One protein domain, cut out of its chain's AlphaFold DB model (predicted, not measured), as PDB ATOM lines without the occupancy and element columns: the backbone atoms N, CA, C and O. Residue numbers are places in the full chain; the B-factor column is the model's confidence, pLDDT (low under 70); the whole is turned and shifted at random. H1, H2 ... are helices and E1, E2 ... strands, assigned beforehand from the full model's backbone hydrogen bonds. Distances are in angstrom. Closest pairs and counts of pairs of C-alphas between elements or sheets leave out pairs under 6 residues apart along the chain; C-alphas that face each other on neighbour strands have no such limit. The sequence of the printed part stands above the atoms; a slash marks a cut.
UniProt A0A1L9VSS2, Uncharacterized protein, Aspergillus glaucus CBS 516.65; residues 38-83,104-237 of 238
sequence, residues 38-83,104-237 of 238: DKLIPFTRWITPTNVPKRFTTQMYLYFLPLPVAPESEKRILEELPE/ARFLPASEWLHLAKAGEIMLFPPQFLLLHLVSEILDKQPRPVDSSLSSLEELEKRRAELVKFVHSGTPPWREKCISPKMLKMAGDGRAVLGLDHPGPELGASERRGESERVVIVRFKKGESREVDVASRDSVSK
ATOM      1  N   ASP A  38     -38.622 -18.266 -50.312       93.56
ATOM      2  CA  ASP A  38     -37.239 -18.128 -49.837       93.56
ATOM      3  C   ASP A  38     -37.095 -18.484 -48.351       93.56
ATOM      4  O   ASP A  38     -36.029 -18.907 -47.900       93.56
ATOM      5  N   LYS A  39     -38.185 -18.366 -47.584       92.81
ATOM      6  CA  LYS A  39     -38.238 -18.753 -46.167       92.81
ATOM      7  C   LYS A  39     -38.586 -20.225 -45.938       92.81
ATOM      8  O   LYS A  39     -38.596 -20.664 -44.787       92.81
ATOM      9  N   LEU A  40     -38.867 -21.002 -46.989       96.38
ATOM     10  CA  LEU A  40     -39.084 -22.443 -46.854       96.38
ATOM     11  C   LEU A  40     -37.760 -23.142 -46.544       96.38
ATOM     12  O   LEU A  40     -36.841 -23.187 -47.359       96.38
ATOM     13  N   ILE A  41     -37.685 -23.762 -45.370       97.69
ATOM     14  CA  ILE A  41     -36.515 -24.525 -44.938       97.69
ATOM     15  C   ILE A  41     -36.776 -26.001 -45.260       97.69
ATOM     16  O   ILE A  41     -37.671 -26.593 -44.653       97.69
ATOM     17  N   PRO A  42     -36.035 -26.639 -46.187       97.75
ATOM     18  CA  PRO A  42     -36.211 -28.064 -46.455       97.75
ATOM     19  C   PRO A  42     -35.908 -28.868 -45.191       97.75
ATOM     20  O   PRO A  42     -34.882 -28.632 -44.563       97.75
ATOM     21  N   PHE A  43     -36.773 -29.815 -44.823       97.25
ATOM     22  CA  PHE A  43     -36.588 -30.612 -43.609       97.25
ATOM     23  C   PHE A  43     -36.202 -32.056 -43.905       97.25
ATOM     24  O   PHE A  43     -35.192 -32.512 -43.403       97.25
ATOM     25  N   THR A  44     -36.955 -32.794 -44.716       97.50
ATOM     26  CA  THR A  44     -36.558 -34.150 -45.134       97.50
ATOM     27  C   THR A  44     -37.373 -34.589 -46.341       97.50
ATOM     28  O   THR A  44     -38.449 -34.042 -46.599       97.50
ATOM     29  N   ARG A  45     -36.890 -35.593 -47.073       97.50
ATOM     30  CA  ARG A  45     -37.665 -36.273 -48.108       97.50
ATOM     31  C   ARG A  45     -38.134 -37.628 -47.608       97.50
ATOM     32  O   ARG A  45     -37.329 -38.444 -47.171       97.50
ATOM     33  N   TRP A  46     -39.425 -37.891 -47.757       97.50
ATOM     34  CA  TRP A  46     -40.026 -39.179 -47.452       97.50
ATOM     35  C   TRP A  46     -40.511 -39.864 -48.724       97.50
ATOM     36  O   TRP A  46     -41.210 -39.264 -49.537       97.50
ATOM     37  N   ILE A  47     -40.154 -41.129 -48.893       96.44
ATOM     38  CA  ILE A  47     -40.611 -41.981 -49.981       96.44
ATOM     39  C   ILE A  47     -41.478 -43.077 -49.376       96.44
ATOM     40  O   ILE A  47     -41.090 -43.751 -48.422       96.44
ATOM     41  N   THR A  48     -42.683 -43.248 -49.916       94.19
ATOM     42  CA  THR A  48     -43.593 -44.296 -49.446       94.19
ATOM     43  C   THR A  48     -42.905 -45.671 -49.537       94.19
ATOM     44  O   THR A  48     -42.294 -45.958 -50.573       94.19
ATOM     45  N   PRO A  49     -42.999 -46.530 -48.502       91.94
ATOM     46  CA  PRO A  49     -42.417 -47.871 -48.509       91.94
ATOM     47  C   PRO A  49     -42.812 -48.726 -49.722       91.94
ATOM     48  O   PRO A  49     -43.881 -48.559 -50.307       91.94
ATOM     49  N   THR A  50     -41.958 -49.689 -50.076       90.56
ATOM     50  CA  THR A  50     -42.112 -50.535 -51.275       90.56
ATOM     51  C   THR A  50     -43.276 -51.523 -51.202       90.56
ATOM     52  O   THR A  50     -43.680 -52.057 -52.227       90.56
ATOM     53  N   ASN A  51     -43.818 -51.781 -50.010       85.56
ATOM     54  CA  ASN A  51     -44.969 -52.664 -49.800       85.56
ATOM     55  C   ASN A  51     -46.325 -51.960 -49.995       85.56
ATOM     56  O   ASN A  51     -47.363 -52.597 -49.828       85.56
ATOM     57  N   VAL A  52     -46.328 -50.667 -50.332       86.62
ATOM     58  CA  VAL A  52     -47.539 -49.897 -50.633       86.62
ATOM     59  C   VAL A  52     -47.672 -49.764 -52.156       86.62
ATOM     60  O   VAL A  52     -46.702 -49.371 -52.804       86.62
ATOM     61  N   PRO A  53     -48.844 -50.058 -52.756       86.38
ATOM     62  CA  PRO A  53     -49.000 -50.102 -54.214       86.38
ATOM     63  C   PRO A  53     -48.852 -48.730 -54.885       86.38
ATOM     64  O   PRO A  53     -48.284 -48.631 -55.970       86.38
ATOM     65  N   LYS A  54     -49.337 -47.662 -54.239       90.81
ATOM     66  CA  LYS A  54     -49.162 -46.280 -54.699       90.81
ATOM     67  C   LYS A  54     -48.094 -45.612 -53.848       90.81
ATOM     68  O   LYS A  54     -48.236 -45.530 -52.629       90.81
ATOM     69  N   ARG A  55     -47.028 -45.142 -54.495       92.31
ATOM     70  CA  ARG A  55     -45.866 -44.569 -53.817       92.31
ATOM     71  C   ARG A  55     -45.657 -43.129 -54.239       92.31
ATOM     72  O   ARG A  55     -45.822 -42.784 -55.404       92.31
ATOM     73  N   PHE A  56     -45.283 -42.309 -53.270       93.94
ATOM     74  CA  PHE A  56     -45.037 -40.888 -53.441       93.94
ATOM     75  C   PHE A  56     -43.626 -40.548 -52.980       93.94
ATOM     76  O   PHE A  56     -43.062 -41.221 -52.116       93.94
ATOM     77  N   THR A  57     -43.080 -39.479 -53.553       95.31
ATOM     78  CA  THR A  57     -41.880 -38.803 -53.066       95.31
ATOM     79  C   THR A  57     -42.304 -37.438 -52.538       95.31
ATOM     80  O   THR A  57     -42.763 -36.586 -53.294       95.31
ATOM     81  N   THR A  58     -42.217 -37.249 -51.226       96.50
ATOM     82  CA  THR A  58     -42.717 -36.051 -50.549       96.50
ATOM     83  C   THR A  58     -41.552 -35.292 -49.941       96.50
ATOM     84  O   THR A  58     -40.853 -35.812 -49.072       96.50
ATOM     85  N   GLN A  59     -41.339 -34.057 -50.388       96.94
ATOM     86  CA  GLN A  59     -40.403 -33.136 -49.753       96.94
ATOM     87  C   GLN A  59     -41.133 -32.350 -48.664       96.94
ATOM     88  O   GLN A  59     -42.121 -31.678 -48.938       96.94
ATOM     89  N   MET A  60     -40.628 -32.432 -47.439       97.44
ATOM     90  CA  MET A  60     -41.164 -31.722 -46.282       97.44
ATOM     91  C   MET A  60     -40.382 -30.428 -46.063       97.44
ATOM     92  O   MET A  60     -39.159 -30.403 -46.255       97.44
ATOM     93  N   TYR A  61     -41.079 -29.379 -45.630       97.88
ATOM     94  CA  TYR A  61     -40.517 -28.058 -45.354       97.88
ATOM     95  C   TYR A  61     -40.993 -27.542 -43.994       97.88
ATOM     96  O   TYR A  61     -42.082 -27.884 -43.539       97.88
ATOM     97  N   LEU A  62     -40.178 -26.695 -43.370       96.94
ATOM     98  CA  LEU A  62     -40.567 -25.839 -42.256       96.94
ATOM     99  C   LEU A  62     -40.750 -24.411 -42.768       96.94
ATOM    100  O   LEU A  62     -39.992 -23.945 -43.618       96.94
ATOM    101  N   TYR A  63     -41.730 -23.713 -42.204       94.88
ATOM    102  CA  TYR A  63     -41.951 -22.289 -42.416       94.88
ATOM    103  C   TYR A  63     -42.370 -21.668 -41.086       94.88
ATOM    104  O   TYR A  63     -43.334 -22.119 -40.464       94.88
ATOM    105  N   PHE A  64     -41.646 -20.651 -40.625       91.94
ATOM    106  CA  PHE A  64     -41.992 -19.962 -39.388       91.94
ATOM    107  C   PHE A  64     -42.921 -18.788 -39.674       91.94
ATOM    108  O   PHE A  64     -42.569 -17.871 -40.412       91.94
ATOM    109  N   LEU A  65     -44.087 -18.784 -39.032       85.69
ATOM    110  CA  LEU A  65     -44.932 -17.594 -38.987       85.69
ATOM    111  C   LEU A  65     -44.234 -16.490 -38.167       85.69
ATOM    112  O   LEU A  65     -43.538 -16.828 -37.201       85.69
ATOM    113  N   PRO A  66     -44.389 -15.198 -38.511       81.19
ATOM    114  CA  PRO A  66     -43.784 -14.097 -37.759       81.19
ATOM    115  C   PRO A  66     -44.095 -14.168 -36.258       81.19
ATOM    116  O   PRO A  66     -45.167 -14.624 -35.860       81.19
ATOM    117  N   LEU A  67     -43.142 -13.751 -35.422       78.38
ATOM    118  CA  LEU A  67     -43.406 -13.528 -33.999       78.38
ATOM    119  C   LEU A  67     -44.032 -12.140 -33.790       78.38
ATOM    120  O   LEU A  67     -43.785 -11.254 -34.606       78.38
ATOM    121  N   PRO A  68     -44.745 -11.910 -32.672       64.81
ATOM    122  CA  PRO A  68     -45.371 -10.627 -32.326       64.81
ATOM    123  C   PRO A  68     -44.469  -9.369 -32.277       64.81
ATOM    124  O   PRO A  68     -44.973  -8.280 -32.030       64.81
ATOM    125  N   VAL A  69     -43.152  -9.476 -32.483       56.38
ATOM    126  CA  VAL A  69     -42.182  -8.357 -32.370       56.38
ATOM    127  C   VAL A  69     -41.578  -7.928 -33.705       56.38
ATOM    128  O   VAL A  69     -40.663  -7.105 -33.734       56.38
ATOM    129  N   ALA A  70     -42.057  -8.493 -34.808       54.34
ATOM    130  CA  ALA A  70     -41.510  -8.258 -36.134       54.34
ATOM    131  C   ALA A  70     -41.530  -6.755 -36.555       54.34
ATOM    132  O   ALA A  70     -42.249  -5.962 -35.942       54.34
ATOM    133  N   PRO A  71     -40.724  -6.318 -37.554       50.28
ATOM    134  CA  PRO A  71     -40.606  -4.906 -37.977       50.28
ATOM    135  C   PRO A  71     -41.966  -4.231 -38.222       50.28
ATOM    136  O   PRO A  71     -42.904  -4.931 -38.548       50.28
ATOM    137  N   GLU A  72     -42.109  -2.899 -38.152       49.59
ATOM    138  CA  GLU A  72     -43.401  -2.168 -38.303       49.59
ATOM    139  C   GLU A  72     -44.286  -2.601 -39.494       49.59
ATOM    140  O   GLU A  72     -45.510  -2.606 -39.390       49.59
ATOM    141  N   SER A  73     -43.692  -3.046 -40.604       52.16
ATOM    142  CA  SER A  73     -44.406  -3.634 -41.748       52.16
ATOM    143  C   SER A  73     -45.026  -5.016 -41.471       52.16
ATOM    144  O   SER A  73     -46.041  -5.365 -42.068       52.16
ATOM    145  N   GLU A  74     -44.429  -5.792 -40.573       50.19
ATOM    146  CA  GLU A  74     -44.914  -7.061 -40.017       50.19
ATOM    147  C   GLU A  74     -45.703  -6.853 -38.705       50.19
ATOM    148  O   GLU A  74     -46.533  -7.678 -38.349       50.19
ATOM    149  N   LYS A  75     -45.509  -5.717 -38.028       45.28
ATOM    150  CA  LYS A  75     -46.216  -5.254 -36.822       45.28
ATOM    151  C   LYS A  75     -47.608  -4.709 -37.117       45.28
ATOM    152  O   LYS A  75     -48.506  -5.008 -36.353       45.28
ATOM    153  N   ARG A  76     -47.856  -4.053 -38.260       45.53
ATOM    154  CA  ARG A  76     -49.233  -3.729 -38.710       45.53
ATOM    155  C   ARG A  76     -50.132  -4.967 -38.849       45.53
ATOM    156  O   ARG A  76     -51.342  -4.858 -38.743       45.53
ATOM    157  N   ILE A  77     -49.533  -6.140 -39.061       48.97
ATOM    158  CA  ILE A  77     -50.214  -7.447 -39.097       48.97
ATOM    159  C   ILE A  77     -50.599  -7.902 -37.676       48.97
ATOM    160  O   ILE A  77     -51.521  -8.690 -37.496       48.97
ATOM    161  N   LEU A  78     -49.873  -7.410 -36.671       41.31
ATOM    162  CA  LEU A  78     -50.003  -7.744 -35.259       41.31
ATOM    163  C   LEU A  78     -50.772  -6.670 -34.462       41.31
ATOM    164  O   LEU A  78     -51.366  -6.993 -33.450       41.31
ATOM    165  N   GLU A  79     -50.796  -5.412 -34.905       39.94
ATOM    166  CA  GLU A  79     -51.557  -4.292 -34.314       39.94
ATOM    167  C   GLU A  79     -53.051  -4.334 -34.685       39.94
ATOM    168  O   GLU A  79     -53.874  -3.681 -34.050       39.94
ATOM    169  N   GLU A  80     -53.420  -5.158 -35.669       43.44
ATOM    170  CA  GLU A  80     -54.796  -5.629 -35.879       43.44
ATOM    171  C   GLU A  80     -55.141  -6.842 -34.979       43.44
ATOM    172  O   GLU A  80     -56.237  -7.395 -35.083       43.44
ATOM    173  N   LEU A  81     -54.240  -7.253 -34.068       38.94
ATOM    174  CA  LEU A  81     -54.512  -8.245 -33.024       38.94
ATOM    175  C   LEU A  81     -54.877  -7.534 -31.709       38.94
ATOM    176  O   LEU A  81     -54.135  -6.664 -31.251       38.94
ATOM    177  N   PRO A  82     -56.004  -7.891 -31.074       29.84
ATOM    178  CA  PRO A  82     -56.479  -7.192 -29.887       29.84
ATOM    179  C   PRO A  82     -55.594  -7.442 -28.653       29.84
ATOM    180  O   PRO A  82     -55.221  -8.574 -28.340       29.84
ATOM    181  N   GLU A  83     -55.310  -6.359 -27.921       35.00
ATOM    182  CA  GLU A  83     -54.650  -6.370 -26.614       35.00
ATOM    183  C   GLU A  83     -55.501  -7.101 -25.562       35.00
ATOM    184  O   GLU A  83     -56.668  -6.782 -25.341       35.00
ATOM    185  N   ALA A 104     -59.198 -28.289 -38.543       73.44
ATOM    186  CA  ALA A 104     -57.809 -27.913 -38.379       73.44
ATOM    187  C   ALA A 104     -57.637 -26.968 -37.175       73.44
ATOM    188  O   ALA A 104     -58.471 -26.106 -36.896       73.44
ATOM    189  N   ARG A 105     -56.538 -27.145 -36.432       78.88
ATOM    190  CA  ARG A 105     -56.235 -26.409 -35.195       78.88
ATOM    191  C   ARG A 105     -54.742 -26.095 -35.109       78.88
ATOM    192  O   ARG A 105     -53.926 -26.809 -35.688       78.88
ATOM    193  N   PHE A 106     -54.380 -25.082 -34.328       81.75
ATOM    194  CA  PHE A 106     -52.995 -24.871 -33.900       81.75
ATOM    195  C   PHE A 106     -52.791 -25.489 -32.522       81.75
ATOM    196  O   PHE A 106     -53.403 -25.055 -31.551       81.75
ATOM    197  N   LEU A 107     -51.922 -26.494 -32.443       86.00
ATOM    198  CA  LEU A 107     -51.505 -27.123 -31.193       86.00
ATOM    199  C   LEU A 107     -49.983 -27.323 -31.197       86.00
ATOM    200  O   LEU A 107     -49.401 -27.474 -32.280       86.00
ATOM    201  N   PRO A 108     -49.336 -27.352 -30.016       90.94
ATOM    202  CA  PRO A 108     -47.942 -27.762 -29.890       90.94
ATOM    203  C   PRO A 108     -47.702 -29.146 -30.503       90.94
ATOM    204  O   PRO A 108     -48.588 -30.004 -30.495       90.94
ATOM    205  N   ALA A 109     -46.491 -29.395 -30.998       95.44
ATOM    206  CA  ALA A 109     -46.152 -30.680 -31.609       95.44
ATOM    207  C   ALA A 109     -46.308 -31.847 -30.616       95.44
ATOM    208  O   ALA A 109     -46.844 -32.897 -30.963       95.44
ATOM    209  N   SER A 110     -45.920 -31.625 -29.363       95.44
ATOM    210  CA  SER A 110     -46.109 -32.532 -28.227       95.44
ATOM    211  C   SER A 110     -47.570 -32.912 -27.985       95.44
ATOM    212  O   SER A 110     -47.841 -34.062 -27.645       95.44
ATOM    213  N   GLU A 111     -48.513 -31.996 -28.213       94.94
ATOM    214  CA  GLU A 111     -49.941 -32.270 -28.028       94.94
ATOM    215  C   GLU A 111     -50.480 -33.172 -29.143       94.94
ATOM    216  O   GLU A 111     -51.170 -34.151 -28.871       94.94
ATOM    217  N   TRP A 112     -50.083 -32.934 -30.397       95.25
ATOM    218  CA  TRP A 112     -50.418 -33.837 -31.503       95.25
ATOM    219  C   TRP A 112     -49.891 -35.259 -31.272       95.25
ATOM    220  O   TRP A 112     -50.587 -36.238 -31.543       95.25
ATOM    221  N   LEU A 113     -48.672 -35.385 -30.737       97.12
ATOM    222  CA  LEU A 113     -48.106 -36.684 -30.369       97.12
ATOM    223  C   LEU A 113     -48.907 -37.347 -29.245       97.12
ATOM    224  O   LEU A 113     -49.137 -38.554 -29.303       97.12
ATOM    225  N   HIS A 114     -49.340 -36.581 -28.241       95.81
ATOM    226  CA  HIS A 114     -50.151 -37.087 -27.137       95.81
ATOM    227  C   HIS A 114     -51.496 -37.636 -27.630       95.81
ATOM    228  O   HIS A 114     -51.800 -38.799 -27.365       95.81
ATOM    229  N   LEU A 115     -52.231 -36.865 -28.438       94.81
ATOM    230  CA  LEU A 115     -53.499 -37.289 -29.044       94.81
ATOM    231  C   LEU A 115     -53.334 -38.560 -29.894       94.81
ATOM    232  O   LEU A 115     -54.164 -39.469 -29.848       94.81
ATOM    233  N   ALA A 116     -52.237 -38.665 -30.653       95.19
ATOM    234  CA  ALA A 116     -51.951 -39.856 -31.454       95.19
ATOM    235  C   ALA A 116     -51.631 -41.085 -30.586       95.19
ATOM    236  O   ALA A 116     -52.076 -42.191 -30.898       95.19
ATOM    237  N   LYS A 117     -50.895 -40.905 -29.478       93.50
ATOM    238  CA  LYS A 117     -50.609 -41.973 -28.504       93.50
ATOM    239  C   LYS A 117     -51.864 -42.422 -27.752       93.50
ATOM    240  O   LYS A 117     -52.004 -43.614 -27.492       93.50
ATOM    241  N   ALA A 118     -52.782 -41.501 -27.464       94.06
ATOM    242  CA  ALA A 118     -54.091 -41.790 -26.879       94.06
ATOM    243  C   ALA A 118     -55.061 -42.474 -27.866       94.06
ATOM    244  O   ALA A 118     -56.090 -43.008 -27.461       94.06
ATOM    245  N   GLY A 119     -54.730 -42.498 -29.164       91.69
ATOM    246  CA  GLY A 119     -55.560 -43.095 -30.211       91.69
ATOM    247  C   GLY A 119     -56.717 -42.209 -30.681       91.69
ATOM    248  O   GLY A 119     -57.545 -42.679 -31.464       91.69
ATOM    249  N   GLU A 120     -56.753 -40.947 -30.246       92.69
ATOM    250  CA  GLU A 120     -57.778 -39.959 -30.607       92.69
ATOM    251  C   GLU A 120     -57.630 -39.474 -32.052       92.69
ATOM    252  O   GLU A 120     -58.618 -39.185 -32.723       92.69
ATOM    253  N   ILE A 121     -56.395 -39.444 -32.554       93.19
ATOM    254  CA  ILE A 121     -56.083 -39.120 -33.947       93.19
ATOM    255  C   ILE A 121     -55.147 -40.161 -34.558       93.19
ATOM    256  O   ILE A 121     -54.535 -40.978 -33.866       93.19
ATOM    257  N   MET A 122     -55.002 -40.102 -35.879       94.12
ATOM    258  CA  MET A 122     -54.040 -40.905 -36.621       94.12
ATOM    259  C   MET A 122     -52.904 -40.025 -37.132       94.12
ATOM    260  O   MET A 122     -53.143 -39.036 -37.816       94.12
ATOM    261  N   LEU A 123     -51.666 -40.431 -36.851       96.19
ATOM    262  CA  LEU A 123     -50.472 -39.884 -37.488       96.19
ATOM    263  C   LEU A 123     -49.725 -41.021 -38.172       96.19
ATOM    264  O   LEU A 123     -49.402 -42.034 -37.551       96.19
ATOM    265  N   PHE A 124     -49.431 -40.859 -39.457       95.19
ATOM    266  CA  PHE A 124     -48.547 -41.776 -40.164       95.19
ATOM    267  C   PHE A 124     -47.087 -41.555 -39.734       95.19
ATOM    268  O   PHE A 124     -46.730 -40.454 -39.302       95.19
ATOM    269  N   PRO A 125     -46.206 -42.559 -39.908       96.38
ATOM    270  CA  PRO A 125     -44.793 -42.479 -39.540       96.38
ATOM    271  C   PRO A 125     -44.054 -41.172 -39.893       96.38
ATOM    272  O   PRO A 125     -43.394 -40.645 -38.998       96.38
ATOM    273  N   PRO A 126     -44.160 -40.593 -41.114       96.88
ATOM    274  CA  PRO A 126     -43.498 -39.320 -41.401       96.88
ATOM    275  C   PRO A 126     -44.019 -38.176 -40.529       96.88
ATOM    276  O   PRO A 126     -43.231 -37.386 -40.027       96.88
ATOM    277  N   GLN A 127     -45.336 -38.087 -40.325       97.00
ATOM    278  CA  GLN A 127     -45.950 -37.011 -39.543       97.00
ATOM    279  C   GLN A 127     -45.527 -37.107 -38.076       97.00
ATOM    280  O   GLN A 127     -45.081 -36.122 -37.492       97.00
ATOM    281  N   PHE A 128     -45.609 -38.311 -37.504       98.25
ATOM    282  CA  PHE A 128     -45.243 -38.552 -36.113       98.25
ATOM    283  C   PHE A 128     -43.757 -38.276 -35.857       98.25
ATOM    284  O   PHE A 128     -43.421 -37.589 -34.896       98.25
ATOM    285  N   LEU A 129     -42.862 -38.756 -36.731       98.31
ATOM    286  CA  LEU A 129     -41.423 -38.518 -36.595       98.31
ATOM    287  C   LEU A 129     -41.096 -37.022 -36.611       98.31
ATOM    288  O   LEU A 129     -40.347 -36.554 -35.759       98.31
ATOM    289  N   LEU A 130     -41.650 -36.265 -37.560       97.88
ATOM    290  CA  LEU A 130     -41.344 -34.839 -37.679       97.88
ATOM    291  C   LEU A 130     -41.866 -34.046 -36.480       97.88
ATOM    292  O   LEU A 130     -41.135 -33.216 -35.946       97.88
ATOM    293  N   LEU A 131     -43.083 -34.342 -36.013       98.31
ATOM    294  CA  LEU A 131     -43.629 -33.727 -34.802       98.31
ATOM    295  C   LEU A 131     -42.805 -34.092 -33.563       98.31
ATOM    296  O   LEU A 131     -42.542 -33.220 -32.741       98.31
ATOM    297  N   HIS A 132     -42.336 -35.338 -33.453       98.19
ATOM    298  CA  HIS A 132     -41.449 -35.772 -32.374       98.19
ATOM    299  C   HIS A 132     -40.177 -34.920 -32.320       98.19
ATOM    300  O   HIS A 132     -39.932 -34.271 -31.306       98.19
ATOM    301  N   LEU A 133     -39.441 -34.819 -33.430       97.81
ATOM    302  CA  LEU A 133     -38.200 -34.038 -33.498       97.81
ATOM    303  C   LEU A 133     -38.423 -32.546 -33.221       97.81
ATOM    304  O   LEU A 133     -37.627 -31.910 -32.535       97.81
ATOM    305  N   VAL A 134     -39.516 -31.979 -33.739       97.62
ATOM    306  CA  VAL A 134     -39.878 -30.577 -33.483       97.62
ATOM    307  C   VAL A 134     -40.203 -30.363 -32.003       97.62
ATOM    308  O   VAL A 134     -39.743 -29.382 -31.418       97.62
ATOM    309  N   SER A 135     -40.948 -31.282 -31.382       97.25
ATOM    310  CA  SER A 135     -41.349 -31.179 -29.974       97.25
ATOM    311  C   SER A 135     -40.157 -31.223 -29.014       97.25
ATOM    312  O   SER A 135     -40.149 -30.490 -28.027       97.25
ATOM    313  N   GLU A 136     -39.111 -31.997 -29.335       96.62
ATOM    314  CA  GLU A 136     -37.888 -32.075 -28.524       96.62
ATOM    315  C   GLU A 136     -37.159 -30.728 -28.417       96.62
ATOM    316  O   GLU A 136     -36.385 -30.527 -27.483       96.62
ATOM    317  N   ILE A 137     -37.403 -29.803 -29.352       96.94
ATOM    318  CA  ILE A 137     -36.752 -28.491 -29.408       96.94
ATOM    319  C   ILE A 137     -37.719 -27.378 -29.002       96.94
ATOM    320  O   ILE A 137     -37.418 -26.609 -28.088       96.94
ATOM    321  N   LEU A 138     -38.876 -27.284 -29.662       94.88
ATOM    322  CA  LEU A 138     -39.795 -26.158 -29.483       94.88
ATOM    323  C   LEU A 138     -40.634 -26.270 -28.204       94.88
ATOM    324  O   LEU A 138     -40.887 -25.255 -27.553       94.88
ATOM    325  N   ASP A 139     -40.995 -27.487 -27.789       93.62
ATOM    326  CA  ASP A 139     -41.963 -27.711 -26.707       93.62
ATOM    327  C   ASP A 139     -41.309 -28.010 -25.347       93.62
ATOM    328  O   ASP A 139     -41.986 -28.429 -24.402       93.62
ATOM    329  N   LYS A 140     -39.996 -27.761 -25.218       90.25
ATOM    330  CA  LYS A 140     -39.254 -27.898 -23.956       90.25
ATOM    331  C   LYS A 140     -39.923 -27.102 -22.829       90.25
ATOM    332  O   LYS A 140     -40.393 -25.979 -23.035       90.25
ATOM    333  N   GLN A 141     -39.930 -27.672 -21.625       85.75
ATOM    334  CA  GLN A 141     -40.437 -26.997 -20.430       85.75
ATOM    335  C   GLN A 141     -39.345 -26.140 -19.760       85.75
ATOM    336  O   GLN A 141     -38.187 -26.559 -19.745       85.75
ATOM    337  N   PRO A 142     -39.702 -24.982 -19.172       84.44
ATOM    338  CA  PRO A 142     -41.026 -24.357 -19.218       84.44
ATOM    339  C   PRO A 142     -41.329 -23.794 -20.616       84.44
ATOM    340  O   PRO A 142     -40.434 -23.310 -21.314       84.44
ATOM    341  N   ARG A 143     -42.593 -23.882 -21.046       77.56
ATOM    342  CA  ARG A 143     -43.024 -23.230 -22.290       77.56
ATOM    343  C   ARG A 143     -43.119 -21.712 -22.086       77.56
ATOM    344  O   ARG A 143     -43.616 -21.295 -21.041       77.56
ATOM    345  N   PRO A 144     -42.709 -20.898 -23.072       77.69
ATOM    346  CA  PRO A 144     -43.075 -19.487 -23.118       77.69
ATOM    347  C   PRO A 144     -44.604 -19.383 -23.171       77.69
ATOM    348  O   PRO A 144     -45.225 -19.892 -24.105       77.69
ATOM    349  N   VAL A 145     -45.215 -18.824 -22.128       70.81
ATOM    350  CA  VAL A 145     -46.683 -18.766 -21.961       70.81
ATOM    351  C   VAL A 145     -47.255 -17.363 -22.146       70.81
ATOM    352  O   VAL A 145     -48.471 -17.209 -22.198       70.81
ATOM    353  N   ASP A 146     -46.398 -16.349 -22.258       74.25
ATOM    354  CA  ASP A 146     -46.791 -14.951 -22.402       74.25
ATOM    355  C   ASP A 146     -46.074 -14.270 -23.577       74.25
ATOM    356  O   ASP A 146     -45.223 -14.853 -24.251       74.25
ATOM    357  N   SER A 147     -46.440 -13.016 -23.830       74.69
ATOM    358  CA  SER A 147     -45.824 -12.166 -24.853       74.69
ATOM    359  C   SER A 147     -44.719 -11.271 -24.280       74.69
ATOM    360  O   SER A 147     -44.454 -10.202 -24.825       74.69
ATOM    361  N   SER A 148     -44.091 -11.666 -23.165       79.06
ATOM    362  CA  SER A 148     -42.950 -10.925 -22.619       79.06
ATOM    363  C   SER A 148     -41.751 -10.987 -23.570       79.06
ATOM    364  O   SER A 148     -41.592 -11.946 -24.328       79.06
ATOM    365  N   LEU A 149     -40.871  -9.983 -23.505       80.81
ATOM    366  CA  LEU A 149     -39.639  -9.960 -24.304       80.81
ATOM    367  C   LEU A 149     -38.799 -11.226 -24.086       80.81
ATOM    368  O   LEU A 149     -38.361 -11.836 -25.053       80.81
ATOM    369  N   SER A 150     -38.675 -11.692 -22.839       84.25
ATOM    370  CA  SER A 150     -37.970 -12.937 -22.516       84.25
ATOM    371  C   SER A 150     -38.605 -14.178 -23.151       84.25
ATOM    372  O   SER A 150     -37.893 -15.076 -23.597       84.25
ATOM    373  N   SER A 151     -39.940 -14.241 -23.215       83.88
ATOM    374  CA  SER A 151     -40.645 -15.337 -23.888       83.88
ATOM    375  C   SER A 151     -40.408 -15.317 -25.397       83.88
ATOM    376  O   SER A 151     -40.218 -16.367 -26.008       83.88
ATOM    377  N   LEU A 152     -40.383 -14.128 -25.999       85.38
ATOM    378  CA  LEU A 152     -40.144 -13.941 -27.428       85.38
ATOM    379  C   LEU A 152     -38.697 -14.277 -27.809       85.38
ATOM    380  O   LEU A 152     -38.491 -15.035 -28.754       85.38
ATOM    381  N   GLU A 153     -37.717 -13.819 -27.031       89.19
ATOM    382  CA  GLU A 153     -36.300 -14.173 -27.197       89.19
ATOM    383  C   GLU A 153     -36.078 -15.690 -27.087       89.19
ATOM    384  O   GLU A 153     -35.352 -16.285 -27.889       89.19
ATOM    385  N   GLU A 154     -36.740 -16.356 -26.136       90.88
ATOM    386  CA  GLU A 154     -36.659 -17.813 -26.003       90.88
ATOM    387  C   GLU A 154     -37.328 -18.534 -27.188       90.88
ATOM    388  O   GLU A 154     -36.796 -19.536 -27.671       90.88
ATOM    389  N   LEU A 155     -38.448 -18.026 -27.720       90.25
ATOM    390  CA  LEU A 155     -39.056 -18.563 -28.944       90.25
ATOM    391  C   LEU A 155     -38.126 -18.409 -30.155       90.25
ATOM    392  O   LEU A 155     -37.967 -19.365 -30.918       90.25
ATOM    393  N   GLU A 156     -37.491 -17.249 -30.336       92.44
ATOM    394  CA  GLU A 156     -36.508 -17.019 -31.405       92.44
ATOM    395  C   GLU A 156     -35.320 -17.966 -31.286       92.44
ATOM    396  O   GLU A 156     -34.939 -18.623 -32.261       92.44
ATOM    397  N   LYS A 157     -34.784 -18.112 -30.075       94.94
ATOM    398  CA  LYS A 157     -33.696 -19.041 -29.784       94.94
ATOM    399  C   LYS A 157     -34.081 -20.483 -30.115       94.94
ATOM    400  O   LYS A 157     -33.327 -21.161 -30.810       94.94
ATOM    401  N   ARG A 158     -35.264 -20.953 -29.701       95.50
ATOM    402  CA  ARG A 158     -35.748 -22.308 -30.027       95.50
ATOM    403  C   ARG A 158     -35.957 -22.509 -31.527       95.50
ATOM    404  O   ARG A 158     -35.620 -23.570 -32.053       95.50
ATOM    405  N   ARG A 159     -36.463 -21.496 -32.244       95.88
ATOM    406  CA  ARG A 159     -36.558 -21.528 -33.715       95.88
ATOM    407  C   ARG A 159     -35.174 -21.671 -34.345       95.88
ATOM    408  O   ARG A 159     -34.994 -22.539 -35.197       95.88
ATOM    409  N   ALA A 160     -34.191 -20.894 -33.894       97.31
ATOM    410  CA  ALA A 160     -32.811 -20.992 -34.367       97.31
ATOM    411  C   ALA A 160     -32.180 -22.365 -34.055       97.31
ATOM    412  O   ALA A 160     -31.501 -22.937 -34.911       97.31
ATOM    413  N   GLU A 161     -32.447 -22.936 -32.876       98.25
ATOM    414  CA  GLU A 161     -32.036 -24.300 -32.519       98.25
ATOM    415  C   GLU A 161     -32.635 -25.346 -33.471       98.25
ATOM    416  O   GLU A 161     -31.911 -26.226 -33.940       98.25
ATOM    417  N   LEU A 162     -33.922 -25.229 -33.819       98.25
ATOM    418  CA  LEU A 162     -34.572 -26.132 -34.772       98.25
ATOM    419  C   LEU A 162     -33.960 -26.005 -36.173       98.25
ATOM    420  O   LEU A 162     -33.667 -27.017 -36.808       98.25
ATOM    421  N   VAL A 163     -33.690 -24.784 -36.648       98.25
ATOM    422  CA  VAL A 163     -32.991 -24.579 -37.930       98.25
ATOM    423  C   VAL A 163     -31.609 -25.222 -37.903       98.25
ATOM    424  O   VAL A 163     -31.236 -25.919 -38.849       98.25
ATOM    425  N   LYS A 164     -30.853 -25.035 -36.817       98.50
ATOM    426  CA  LYS A 164     -29.536 -25.653 -36.644       98.50
ATOM    427  C   LYS A 164     -29.629 -27.179 -36.660       98.50
ATOM    428  O   LYS A 164     -28.797 -27.824 -37.292       98.50
ATOM    429  N   PHE A 165     -30.643 -27.753 -36.015       98.19
ATOM    430  CA  PHE A 165     -30.904 -29.190 -36.039       98.19
ATOM    431  C   PHE A 165     -31.196 -29.708 -37.455       98.19
ATOM    432  O   PHE A 165     -30.643 -30.720 -37.871       98.19
ATOM    433  N   VAL A 166     -31.995 -28.987 -38.242       97.94
ATOM    434  CA  VAL A 166     -32.313 -29.365 -39.632       97.94
ATOM    435  C   VAL A 166     -31.064 -29.393 -40.534       97.94
ATOM    436  O   VAL A 166     -30.994 -30.158 -41.499       97.94
ATOM    437  N   HIS A 167     -30.057 -28.583 -40.204       97.94
ATOM    438  CA  HIS A 167     -28.761 -28.538 -40.885       97.94
ATOM    439  C   HIS A 167     -27.715 -29.491 -40.285       97.94
ATOM    440  O   HIS A 167     -26.591 -29.540 -40.780       97.94
ATOM    441  N   SER A 168     -28.057 -30.244 -39.238       96.06
ATOM    442  CA  SER A 168     -27.146 -31.172 -38.565       96.06
ATOM    443  C   SER A 168     -27.385 -32.628 -38.978       96.06
ATOM    444  O   SER A 168     -28.404 -32.974 -39.585       96.06
ATOM    445  N   GLY A 169     -26.431 -33.493 -38.622       93.25
ATOM    446  CA  GLY A 169     -26.414 -34.910 -38.982       93.25
ATOM    447  C   GLY A 169     -25.578 -35.197 -40.230       93.25
ATOM    448  O   GLY A 169     -25.016 -34.296 -40.853       93.25
ATOM    449  N   THR A 170     -25.466 -36.476 -40.589       92.56
ATOM    450  CA  THR A 170     -24.717 -36.918 -41.774       92.56
ATOM    451  C   THR A 170     -25.522 -37.976 -42.545       92.56
ATOM    452  O   THR A 170     -25.556 -39.129 -42.120       92.56
ATOM    453  N   PRO A 171     -26.183 -37.614 -43.665       94.88
ATOM    454  CA  PRO A 171     -26.297 -36.259 -44.214       94.88
ATOM    455  C   PRO A 171     -27.152 -35.349 -43.311       94.88
ATOM    456  O   PRO A 171     -27.868 -35.860 -42.439       94.88
ATOM    457  N   PRO A 172     -27.106 -34.017 -43.498       97.19
ATOM    458  CA  PRO A 172     -28.006 -33.099 -42.810       97.19
ATOM    459  C   PRO A 172     -29.468 -33.526 -42.955       97.19
ATOM    460  O   PRO A 172     -29.848 -34.038 -44.010       97.19
ATOM    461  N   TRP A 173     -30.311 -33.285 -41.946       97.62
ATOM    462  CA  TRP A 173     -31.738 -33.643 -42.010       97.62
ATOM    463  C   TRP A 173     -32.402 -33.183 -43.307       97.62
ATOM    464  O   TRP A 173     -33.010 -34.007 -43.993       97.62
ATOM    465  N   ARG A 174     -32.161 -31.925 -43.700       97.00
ATOM    466  CA  ARG A 174     -32.664 -31.319 -44.947       97.00
ATOM    467  C   ARG A 174     -32.356 -32.101 -46.227       97.00
ATOM    468  O   ARG A 174     -33.042 -31.918 -47.231       97.00
ATOM    469  N   GLU A 175     -31.345 -32.964 -46.206       96.94
ATOM    470  CA  GLU A 175     -30.918 -33.795 -47.335       96.94
ATOM    471  C   GLU A 175     -31.281 -35.274 -47.182       96.94
ATOM    472  O   GLU A 175     -31.207 -36.014 -48.175       96.94
ATOM    473  N   LYS A 176     -31.691 -35.700 -45.975       97.50
ATOM    474  CA  LYS A 176     -32.087 -37.081 -45.701       97.50
ATOM    475  C   LYS A 176     -33.244 -37.485 -46.599       97.50
ATOM    476  O   LYS A 176     -34.232 -36.761 -46.743       97.50
ATOM    477  N   CYS A 177     -33.109 -38.671 -47.175       97.31
ATOM    478  CA  CYS A 177     -34.124 -39.311 -47.990       97.31
ATOM    479  C   CYS A 177     -34.485 -40.651 -47.352       97.31
ATOM    480  O   CYS A 177     -33.638 -41.539 -47.260       97.31
ATOM    481  N   ILE A 178     -35.722 -40.767 -46.879       97.56
ATOM    482  CA  ILE A 178     -36.184 -41.868 -46.038       97.56
ATOM    483  C   ILE A 178     -37.271 -42.647 -46.775       97.56
ATOM    484  O   ILE A 178     -38.338 -42.119 -47.063       97.56
ATOM    485  N   SER A 179     -37.020 -43.925 -47.023       97.19
ATOM    486  CA  SER A 179     -37.992 -44.933 -47.439       97.19
ATOM    487  C   SER A 179     -37.992 -46.037 -46.384       97.19
ATOM    488  O   SER A 179     -37.106 -46.900 -46.416       97.19
ATOM    489  N   PRO A 180     -38.960 -46.041 -45.453       96.38
ATOM    490  CA  PRO A 180     -38.948 -46.972 -44.335       96.38
ATOM    491  C   PRO A 180     -38.919 -48.431 -44.776       96.38
ATOM    492  O   PRO A 180     -39.619 -48.827 -45.713       96.38
ATOM    493  N   LYS A 181     -38.153 -49.242 -44.047       94.81
ATOM    494  CA  LYS A 181     -38.134 -50.701 -44.186       94.81
ATOM    495  C   LYS A 181     -38.412 -51.348 -42.843       94.81
ATOM    496  O   LYS A 181     -37.843 -50.947 -41.834       94.81
ATOM    497  N   MET A 182     -39.263 -52.369 -42.828       94.38
ATOM    498  CA  MET A 182     -39.471 -53.162 -41.621       94.38
ATOM    499  C   MET A 182     -38.184 -53.928 -41.296       94.38
ATOM    500  O   MET A 182     -37.733 -54.740 -42.099       94.38
ATOM    501  N   LEU A 183     -37.599 -53.650 -40.133       94.00
ATOM    502  CA  LEU A 183     -36.430 -54.361 -39.613       94.00
ATOM    503  C   LEU A 183     -36.856 -55.647 -38.909       94.00
ATOM    504  O   LEU A 183     -36.243 -56.692 -39.095       94.00
ATOM    505  N   LYS A 184     -37.912 -55.555 -38.092       93.75
ATOM    506  CA  LYS A 184     -38.488 -56.672 -37.342       93.75
ATOM    507  C   LYS A 184     -39.898 -56.353 -36.854       93.75
ATOM    508  O   LYS A 184     -40.343 -55.207 -36.919       93.75
ATOM    509  N   MET A 185     -40.563 -57.373 -36.326       94.31
ATOM    510  CA  MET A 185     -41.783 -57.246 -35.537       94.31
ATOM    511  C   MET A 185     -41.414 -57.354 -34.053       94.31
ATOM    512  O   MET A 185     -40.699 -58.279 -33.676       94.31
ATOM    513  N   ALA A 186     -41.866 -56.417 -33.226       90.94
ATOM    514  CA  ALA A 186     -41.746 -56.504 -31.776       90.94
ATOM    515  C   ALA A 186     -42.693 -57.584 -31.219       90.94
ATOM    516  O   ALA A 186     -43.693 -57.931 -31.853       90.94
ATOM    517  N   GLY A 187     -42.408 -58.092 -30.015       88.12
ATOM    518  CA  GLY A 187     -43.213 -59.149 -29.381       88.12
ATOM    519  C   GLY A 187     -44.680 -58.773 -29.133       88.12
ATOM    520  O   GLY A 187     -45.538 -59.646 -29.070       88.12
ATOM    521  N   ASP A 188     -44.989 -57.478 -29.058       91.06
ATOM    522  CA  ASP A 188     -46.353 -56.954 -28.933       91.06
ATOM    523  C   ASP A 188     -47.071 -56.771 -30.287       91.06
ATOM    524  O   ASP A 188     -48.195 -56.267 -30.332       91.06
ATOM    525  N   GLY A 189     -46.446 -57.155 -31.405       91.62
ATOM    526  CA  GLY A 189     -47.000 -57.059 -32.755       91.62
ATOM    527  C   GLY A 189     -46.875 -55.683 -33.419       91.62
ATOM    528  O   GLY A 189     -47.558 -55.439 -34.415       91.62
ATOM    529  N   ARG A 190     -46.052 -54.768 -32.886       95.19
ATOM    530  CA  ARG A 190     -45.682 -53.522 -33.578       95.19
ATOM    531  C   ARG A 190     -44.514 -53.750 -34.536       95.19
ATOM    532  O   ARG A 190     -43.544 -54.425 -34.206       95.19
ATOM    533  N   ALA A 191     -44.571 -53.150 -35.719       95.25
ATOM    534  CA  ALA A 191     -43.473 -53.155 -36.673       95.25
ATOM    535  C   ALA A 191     -42.414 -52.123 -36.267       95.25
ATOM    536  O   ALA A 191     -42.741 -50.973 -35.980       95.25
ATOM    537  N   VAL A 192     -41.144 -52.524 -36.298       96.81
ATOM    538  CA  VAL A 192     -39.993 -51.628 -36.141       96.81
ATOM    539  C   VAL A 192     -39.490 -51.247 -37.528       96.81
ATOM    540  O   VAL A 192     -39.035 -52.103 -38.287       96.81
ATOM    541  N   LEU A 193     -39.563 -49.962 -37.858       96.88
ATOM    542  CA  LEU A 193     -39.186 -49.403 -39.148       96.88
ATOM    543  C   LEU A 193     -37.818 -48.720 -39.068       96.88
ATOM    544  O   LEU A 193     -37.638 -47.742 -38.342       96.88
ATOM    545  N   GLY A 194     -36.871 -49.218 -39.859       97.06
ATOM    546  CA  GLY A 194     -35.598 -48.565 -40.138       97.06
ATOM    547  C   GLY A 194     -35.790 -47.441 -41.145       97.06
ATOM    548  O   GLY A 194     -36.597 -47.563 -42.072       97.06
ATOM    549  N   LEU A 195     -35.066 -46.344 -40.942       97.44
ATOM    550  CA  LEU A 195     -35.240 -45.091 -41.678       97.44
ATOM    551  C   LEU A 195     -34.023 -44.730 -42.540       97.44
ATOM    552  O   LEU A 195     -33.988 -43.657 -43.128       97.44
ATOM    553  N   ASP A 196     -33.028 -45.606 -42.624       95.38
ATOM    554  CA  ASP A 196     -31.684 -45.354 -43.152       95.38
ATOM    555  C   ASP A 196     -31.571 -45.444 -44.679       95.38
ATOM    556  O   ASP A 196     -30.591 -44.978 -45.266       95.38
ATOM    557  N   HIS A 197     -32.575 -46.014 -45.341       93.81
ATOM    558  CA  HIS A 197     -32.561 -46.245 -46.782       93.81
ATOM    559  C   HIS A 197     -33.360 -45.193 -47.561       93.81
ATOM    560  O   HIS A 197     -34.477 -44.886 -47.158       93.81
ATOM    561  N   PRO A 198     -32.887 -44.745 -48.742       93.75
ATOM    562  CA  PRO A 198     -33.617 -43.820 -49.618       93.75
ATOM    563  C   PRO A 198     -34.627 -44.513 -50.550       93.75
ATOM    564  O   PRO A 198     -35.256 -43.858 -51.371       93.75
ATOM    565  N   GLY A 199     -34.778 -45.835 -50.452       91.69
ATOM    566  CA  GLY A 199     -35.619 -46.629 -51.353       91.69
ATOM    567  C   GLY A 199     -34.870 -47.118 -52.600       91.69
ATOM    568  O   GLY A 199     -33.758 -46.665 -52.878       91.69
ATOM    569  N   PRO A 200     -35.432 -48.099 -53.328       91.00
ATOM    570  CA  PRO A 200     -34.779 -48.705 -54.490       91.00
ATOM    571  C   PRO A 200     -34.593 -47.734 -55.664       91.00
ATOM    572  O   PRO A 200     -33.610 -47.855 -56.387       91.00
ATOM    573  N   GLU A 201     -35.472 -46.737 -55.819       87.31
ATOM    574  CA  GLU A 201     -35.397 -45.717 -56.881       87.31
ATOM    575  C   GLU A 201     -34.087 -44.930 -56.854       87.31
ATOM    576  O   GLU A 201     -33.636 -44.410 -57.870       87.31
ATOM    577  N   LEU A 202     -33.495 -44.824 -55.667       87.94
ATOM    578  CA  LEU A 202     -32.302 -44.040 -55.388       87.94
ATOM    579  C   LEU A 202     -31.121 -44.933 -54.990       87.94
ATOM    580  O   LEU A 202     -30.138 -44.433 -54.450       87.94
ATOM    581  N   GLY A 203     -31.195 -46.243 -55.264       76.62
ATOM    582  CA  GLY A 203     -30.178 -47.221 -54.864       76.62
ATOM    583  C   GLY A 203     -28.790 -46.988 -55.473       76.62
ATOM    584  O   GLY A 203     -27.801 -47.393 -54.877       76.62
ATOM    585  N   ALA A 204     -28.715 -46.305 -56.620       81.69
ATOM    586  CA  ALA A 204     -27.461 -45.893 -57.260       81.69
ATOM    587  C   ALA A 204     -27.000 -44.476 -56.860       81.69
ATOM    588  O   ALA A 204     -26.034 -43.965 -57.419       81.69
ATOM    589  N   SER A 205     -27.711 -43.810 -55.944       88.25
ATOM    590  CA  SER A 205     -27.375 -42.462 -55.480       88.25
ATOM    591  C   SER A 205     -26.691 -42.488 -54.113       88.25
ATOM    592  O   SER A 205     -26.901 -43.401 -53.319       88.25
ATOM    593  N   GLU A 206     -25.980 -41.412 -53.786       89.00
ATOM    594  CA  GLU A 206     -25.375 -41.200 -52.462       89.00
ATOM    595  C   GLU A 206     -26.391 -40.773 -51.380       89.00
ATOM    596  O   GLU A 206     -26.015 -40.439 -50.255       89.00
ATOM    597  N   ARG A 207     -27.697 -40.750 -51.691       92.00
ATOM    598  CA  ARG A 207     -28.737 -40.355 -50.731       92.00
ATOM    599  C   ARG A 207     -28.803 -41.361 -49.584       92.00
ATOM    600  O   ARG A 207     -28.838 -42.569 -49.798       92.00
ATOM    601  N   ARG A 208     -28.908 -40.854 -48.356       95.25
ATOM    602  CA  ARG A 208     -29.093 -41.671 -47.148       95.25
ATOM    603  C   ARG A 208     -30.232 -41.135 -46.297       95.25
ATOM    604  O   ARG A 208     -30.599 -39.965 -46.414       95.25
ATOM    605  N   GLY A 209     -30.804 -42.012 -45.486       96.06
ATOM    606  CA  GLY A 209     -31.874 -41.675 -44.561       96.06
ATOM    607  C   GLY A 209     -31.371 -41.365 -43.149       96.06
ATOM    608  O   GLY A 209     -30.258 -40.885 -42.953       96.06
ATOM    609  N   GLU A 210     -32.216 -41.640 -42.162       96.00
ATOM    610  CA  GLU A 210     -31.938 -41.481 -40.733       96.00
ATOM    611  C   GLU A 210     -31.441 -42.808 -40.135       96.00
ATOM    612  O   GLU A 210     -32.130 -43.823 -40.211       96.00
ATOM    613  N   SER A 211     -30.239 -42.817 -39.553       94.94
ATOM    614  CA  SER A 211     -29.591 -44.044 -39.069       94.94
ATOM    615  C   SER A 211     -29.717 -44.289 -37.568       94.94
ATOM    616  O   SER A 211     -29.600 -45.438 -37.148       94.94
ATOM    617  N   GLU A 212     -29.934 -43.249 -36.764       95.25
ATOM    618  CA  GLU A 212     -29.923 -43.320 -35.299       95.25
ATOM    619  C   GLU A 212     -31.297 -43.646 -34.715       95.25
ATOM    620  O   GLU A 212     -31.386 -44.148 -33.596       95.25
ATOM    621  N   ARG A 213     -32.376 -43.349 -35.444       96.62
ATOM    622  CA  ARG A 213     -33.758 -43.529 -34.977       96.62
ATOM    623  C   ARG A 213     -34.508 -44.574 -35.787       96.62
ATOM    624  O   ARG A 213     -34.263 -44.784 -36.974       96.62
ATOM    625  N   VAL A 214     -35.477 -45.192 -35.127       97.69
ATOM    626  CA  VAL A 214     -36.481 -46.066 -35.732       97.69
ATOM    627  C   VAL A 214     -37.874 -45.559 -35.384       97.69
ATOM    628  O   VAL A 214     -38.075 -44.943 -34.336       97.69
ATOM    629  N   VAL A 215     -38.844 -45.845 -36.253       97.69
ATOM    630  CA  VAL A 215     -40.269 -45.661 -35.939       97.69
ATOM    631  C   VAL A 215     -40.867 -47.011 -35.584       97.69
ATOM    632  O   VAL A 215     -40.692 -47.980 -36.316       97.69
ATOM    633  N   ILE A 216     -41.591 -47.077 -34.476       96.88
ATOM    634  CA  ILE A 216     -42.345 -48.254 -34.049       96.88
ATOM    635  C   ILE A 216     -43.818 -47.966 -34.324       96.88
ATOM    636  O   ILE A 216     -44.295 -46.890 -33.987       96.88
ATOM    637  N   VAL A 217     -44.543 -48.883 -34.965       96.06
ATOM    638  CA  VAL A 217     -45.945 -48.649 -35.346       96.06
ATOM    639  C   VAL A 217     -46.729 -49.949 -35.455       96.06
ATOM    640  O   VAL A 217     -46.235 -50.949 -35.973       96.06
ATOM    641  N   ARG A 218     -47.991 -49.933 -35.026       95.31
ATOM    642  CA  ARG A 218     -48.958 -50.981 -35.349       95.31
ATOM    643  C   ARG A 218     -49.734 -50.604 -36.604       95.31
ATOM    644  O   ARG A 218     -50.493 -49.637 -36.599       95.31
ATOM    645  N   PHE A 219     -49.598 -51.402 -37.658       90.88
ATOM    646  CA  PHE A 219     -50.454 -51.277 -38.834       90.88
ATOM    647  C   PHE A 219     -51.700 -52.150 -38.689       90.88
ATOM    648  O   PHE A 219     -51.596 -53.351 -38.438       90.88
ATOM    649  N   LYS A 220     -52.887 -51.569 -38.883       87.38
ATOM    650  CA  LYS A 220     -54.154 -52.314 -38.896       87.38
ATOM    651  C   LYS A 220     -55.045 -51.789 -40.013       87.38
ATOM    652  O   LYS A 220     -55.450 -50.640 -39.981       87.38
ATOM    653  N   LYS A 221     -55.352 -52.635 -41.006       83.50
ATOM    654  CA  LYS A 221     -56.213 -52.285 -42.158       83.50
ATOM    655  C   LYS A 221     -55.798 -50.983 -42.879       83.50
ATOM    656  O   LYS A 221     -56.648 -50.214 -43.302       83.50
ATOM    657  N   GLY A 222     -54.493 -50.737 -43.014       79.31
ATOM    658  CA  GLY A 222     -53.962 -49.522 -43.649       79.31
ATOM    659  C   GLY A 222     -53.830 -48.310 -42.720       79.31
ATOM    660  O   GLY A 222     -53.266 -47.301 -43.129       79.31
ATOM    661  N   GLU A 223     -54.274 -48.413 -41.467       87.44
ATOM    662  CA  GLU A 223     -54.132 -47.365 -40.455       87.44
ATOM    663  C   GLU A 223     -52.839 -47.513 -39.649       87.44
ATOM    664  O   GLU A 223     -52.388 -48.635 -39.397       87.44
ATOM    665  N   SER A 224     -52.286 -46.385 -39.189       90.62
ATOM    666  CA  SER A 224     -51.155 -46.345 -38.249       90.62
ATOM    667  C   SER A 224     -51.663 -46.098 -36.829       90.62
ATOM    668  O   SER A 224     -52.330 -45.097 -36.577       90.62
ATOM    669  N   ARG A 225     -51.358 -46.996 -35.891       92.69
ATOM    670  CA  ARG A 225     -51.732 -46.893 -34.470       92.69
ATOM    671  C   ARG A 225     -50.513 -47.153 -33.587       92.69
ATOM    672  O   ARG A 225     -49.556 -47.777 -34.041       92.69
ATOM    673  N   GLU A 226     -50.558 -46.697 -32.334       93.25
ATOM    674  CA  GLU A 226     -49.489 -46.927 -31.340       93.25
ATOM    675  C   GLU A 226     -48.093 -46.555 -31.879       93.25
ATOM    676  O   GLU A 226     -47.134 -47.326 -31.764       93.25
ATOM    677  N   VAL A 227     -48.009 -45.396 -32.539       96.00
ATOM    678  CA  VAL A 227     -46.767 -44.920 -33.155       96.00
ATOM    679  C   VAL A 227     -45.836 -44.369 -32.078       96.00
ATOM    680  O   VAL A 227     -46.273 -43.648 -31.180       96.00
ATOM    681  N   ASP A 228     -44.554 -44.702 -32.171       95.88
ATOM    682  CA  ASP A 228     -43.513 -44.155 -31.307       95.88
ATOM    683  C   ASP A 228     -42.176 -44.021 -32.046       95.88
ATOM    684  O   ASP A 228     -41.972 -44.609 -33.113       95.88
ATOM    685  N   VAL A 229     -41.255 -43.259 -31.462       97.06
ATOM    686  CA  VAL A 229     -39.881 -43.102 -31.959       97.06
ATOM    687  C   VAL A 229     -38.918 -43.603 -30.894       97.06
ATOM    688  O   VAL A 229     -39.064 -43.295 -29.715       97.06
ATOM    689  N   ALA A 230     -37.921 -44.374 -31.312       95.38
ATOM    690  CA  ALA A 230     -36.889 -44.881 -30.420       95.38
ATOM    691  C   ALA A 230     -35.507 -44.775 -31.066       95.38
ATOM    692  O   ALA A 230     -35.378 -44.715 -32.292       95.38
ATOM    693  N   SER A 231     -34.464 -44.792 -30.235       95.06
ATOM    694  CA  SER A 231     -33.101 -45.008 -30.719       95.06
ATOM    695  C   SER A 231     -32.985 -46.407 -31.327       95.06
ATOM    696  O   SER A 231     -33.515 -47.387 -30.800       95.06
ATOM    697  N   ARG A 232     -32.262 -46.522 -32.438       92.50
ATOM    698  CA  ARG A 232     -31.988 -47.805 -33.087       92.50
ATOM    699  C   ARG A 232     -31.267 -48.769 -32.143       92.50
ATOM    700  O   ARG A 232     -31.583 -49.960 -32.128       92.50
ATOM    701  N   ASP A 233     -30.377 -48.249 -31.301       89.50
ATOM    702  CA  ASP A 233     -29.586 -49.045 -30.362       89.50
ATOM    703  C   ASP A 233     -30.435 -49.607 -29.221       89.50
ATOM    704  O   ASP A 233     -30.207 -50.735 -28.782       89.50
ATOM    705  N   SER A 234     -31.455 -48.876 -28.760       84.88
ATOM    706  CA  SER A 234     -32.337 -49.363 -27.693       84.88
ATOM    707  C   SER A 234     -33.262 -50.477 -28.181       84.88
ATOM    708  O   SER A 234     -33.570 -51.399 -27.426       84.88
ATOM    709  N   VAL A 235     -33.645 -50.442 -29.459       76.19
ATOM    710  CA  VAL A 235     -34.533 -51.440 -30.062       76.19
ATOM    711  C   VAL A 235     -33.783 -52.695 -30.494       76.19
ATOM    712  O   VAL A 235     -34.407 -53.742 -30.606       76.19
ATOM    713  N   SER A 236     -32.457 -52.667 -30.658       59.78
ATOM    714  CA  SER A 236     -31.658 -53.877 -30.935       59.78
ATOM    715  C   SER A 236     -31.807 -54.981 -29.866       59.78
ATOM    716  O   SER A 236     -31.543 -56.145 -30.158       59.78
ATOM    717  N   LYS A 237     -32.307 -54.625 -28.672       52.03
ATOM    718  CA  LYS A 237     -32.528 -55.503 -27.509       52.03
ATOM    719  C   LYS A 237     -33.968 -56.022 -27.338       52.03
ATOM    720  O   LYS A 237     -34.197 -56.814 -26.429       52.03
TER     721      LYS A 237
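AT A GLANCE: This is residues 38 to 83 and 104 to 237 of the 238 residues of an uncharacterized protein of Aspergillus glaucus CBS 516.65 (UniProt A0A1L9VSS2). A strongly twisted four-stranded sheet makes one end of the domain, with helix H3 packed slantwise over one of its faces and the short H5 on the other. From H3 the chain folds back through H4, which lies off the sheet and makes much of the length; the strand hairpin E1 E2 runs beside H3, H2 packs on H3, and the short H1 lies at the end far from the sheet. The printed part has 180 residues, with five named helices and six named strands in the order E1 E2 H1 H2 H3 H4 E3 E4 E5 E6 H5. The class is mixed, and both sheets, E3 - E4 - E5 - E6 and E1 - E2, are antiparallel. The whole is compact, with a radius of gyration of the C-alphas of 18.5 A and spans of 53 by 38 by 31 A.

IN THESE COORDINATES: The larger sheet holds E3, residues 181 to 185, E4, residues 191 to 195, E5, residues 210 to 220 and 24.8 A long, and E6, residues 223 to 231 and 23.3 A long. E5 bends by 83 degrees at residue 213, and E6 by 61 degrees at residue 226. H5, residues 232 to 235, begins with C-alpha 232 at (-31.988, -47.805, -33.087). H3, residues 125 to 138, is 19.8 A long; H2, residues 109 to 118, is 14.5 A; H4, residues 149 to 166, is 25.8 A. E1, residues 41 to 47, begins at C-alpha 41 (-36.515, -24.525, -44.938), and E2 is residues 57 to 62. H1, residues 72 to 75, begins at C-alpha 72 (-43.401, -2.168, -38.303).

HOW THE PARTS SIT: E3 E4 E5 E6 form a meander, each strand the antiparallel neighbour of the one before; N 183 and O 192 are 2.8 A apart, N 193 and O 215 2.8 A, N 216 and O 228 2.8 A. H3 is on this sheet at a height of 9.7 A, with the C-alphas of Leu 129 and Val 229 6.7 A apart. H5 is on the opposite face at 8.5 A, over E5. H2 touches H3 at a steep tilt of 48 degrees, opposite ways, closest at the C-alphas of Ala 109 and Leu 131, 5.1 A; its residues 113 to 118 only graze the sheet. H3 and H4 form a helical hairpin, touching with residues 134 to 138 and 155 to 162 alone; the closest C-alphas, of Leu 138 and Arg 158, are 5.6 A apart. In the hairpin E1 E2, N 43 and O 60 are 2.8 A apart; the C-alphas of Phe 43 and Val 166 of H4 are 6.0 A apart. Every O i to N i+4 pair is within hydrogen-bond range in H2 and H4, and 9 of 10 in H3; H1 and H5 are too short for such a pair.

THE WHOLE: The two C-alphas farthest apart, those of Glu 72 and Gly 187, are 57.7 A apart. Residues 84 to 103 are not printed, and C-alphas 83 and 104 are 24.7 A apart across this cut. The links H4 to E3 and E4 to E5 are long, 14 residues each; in the first, residues 177 to 178 pair in parallel with residues 45 to 46 of E1. The mean pLDDT of the printed part is 87.9, and residues 68 to 83 and 236 to 237 are under 70.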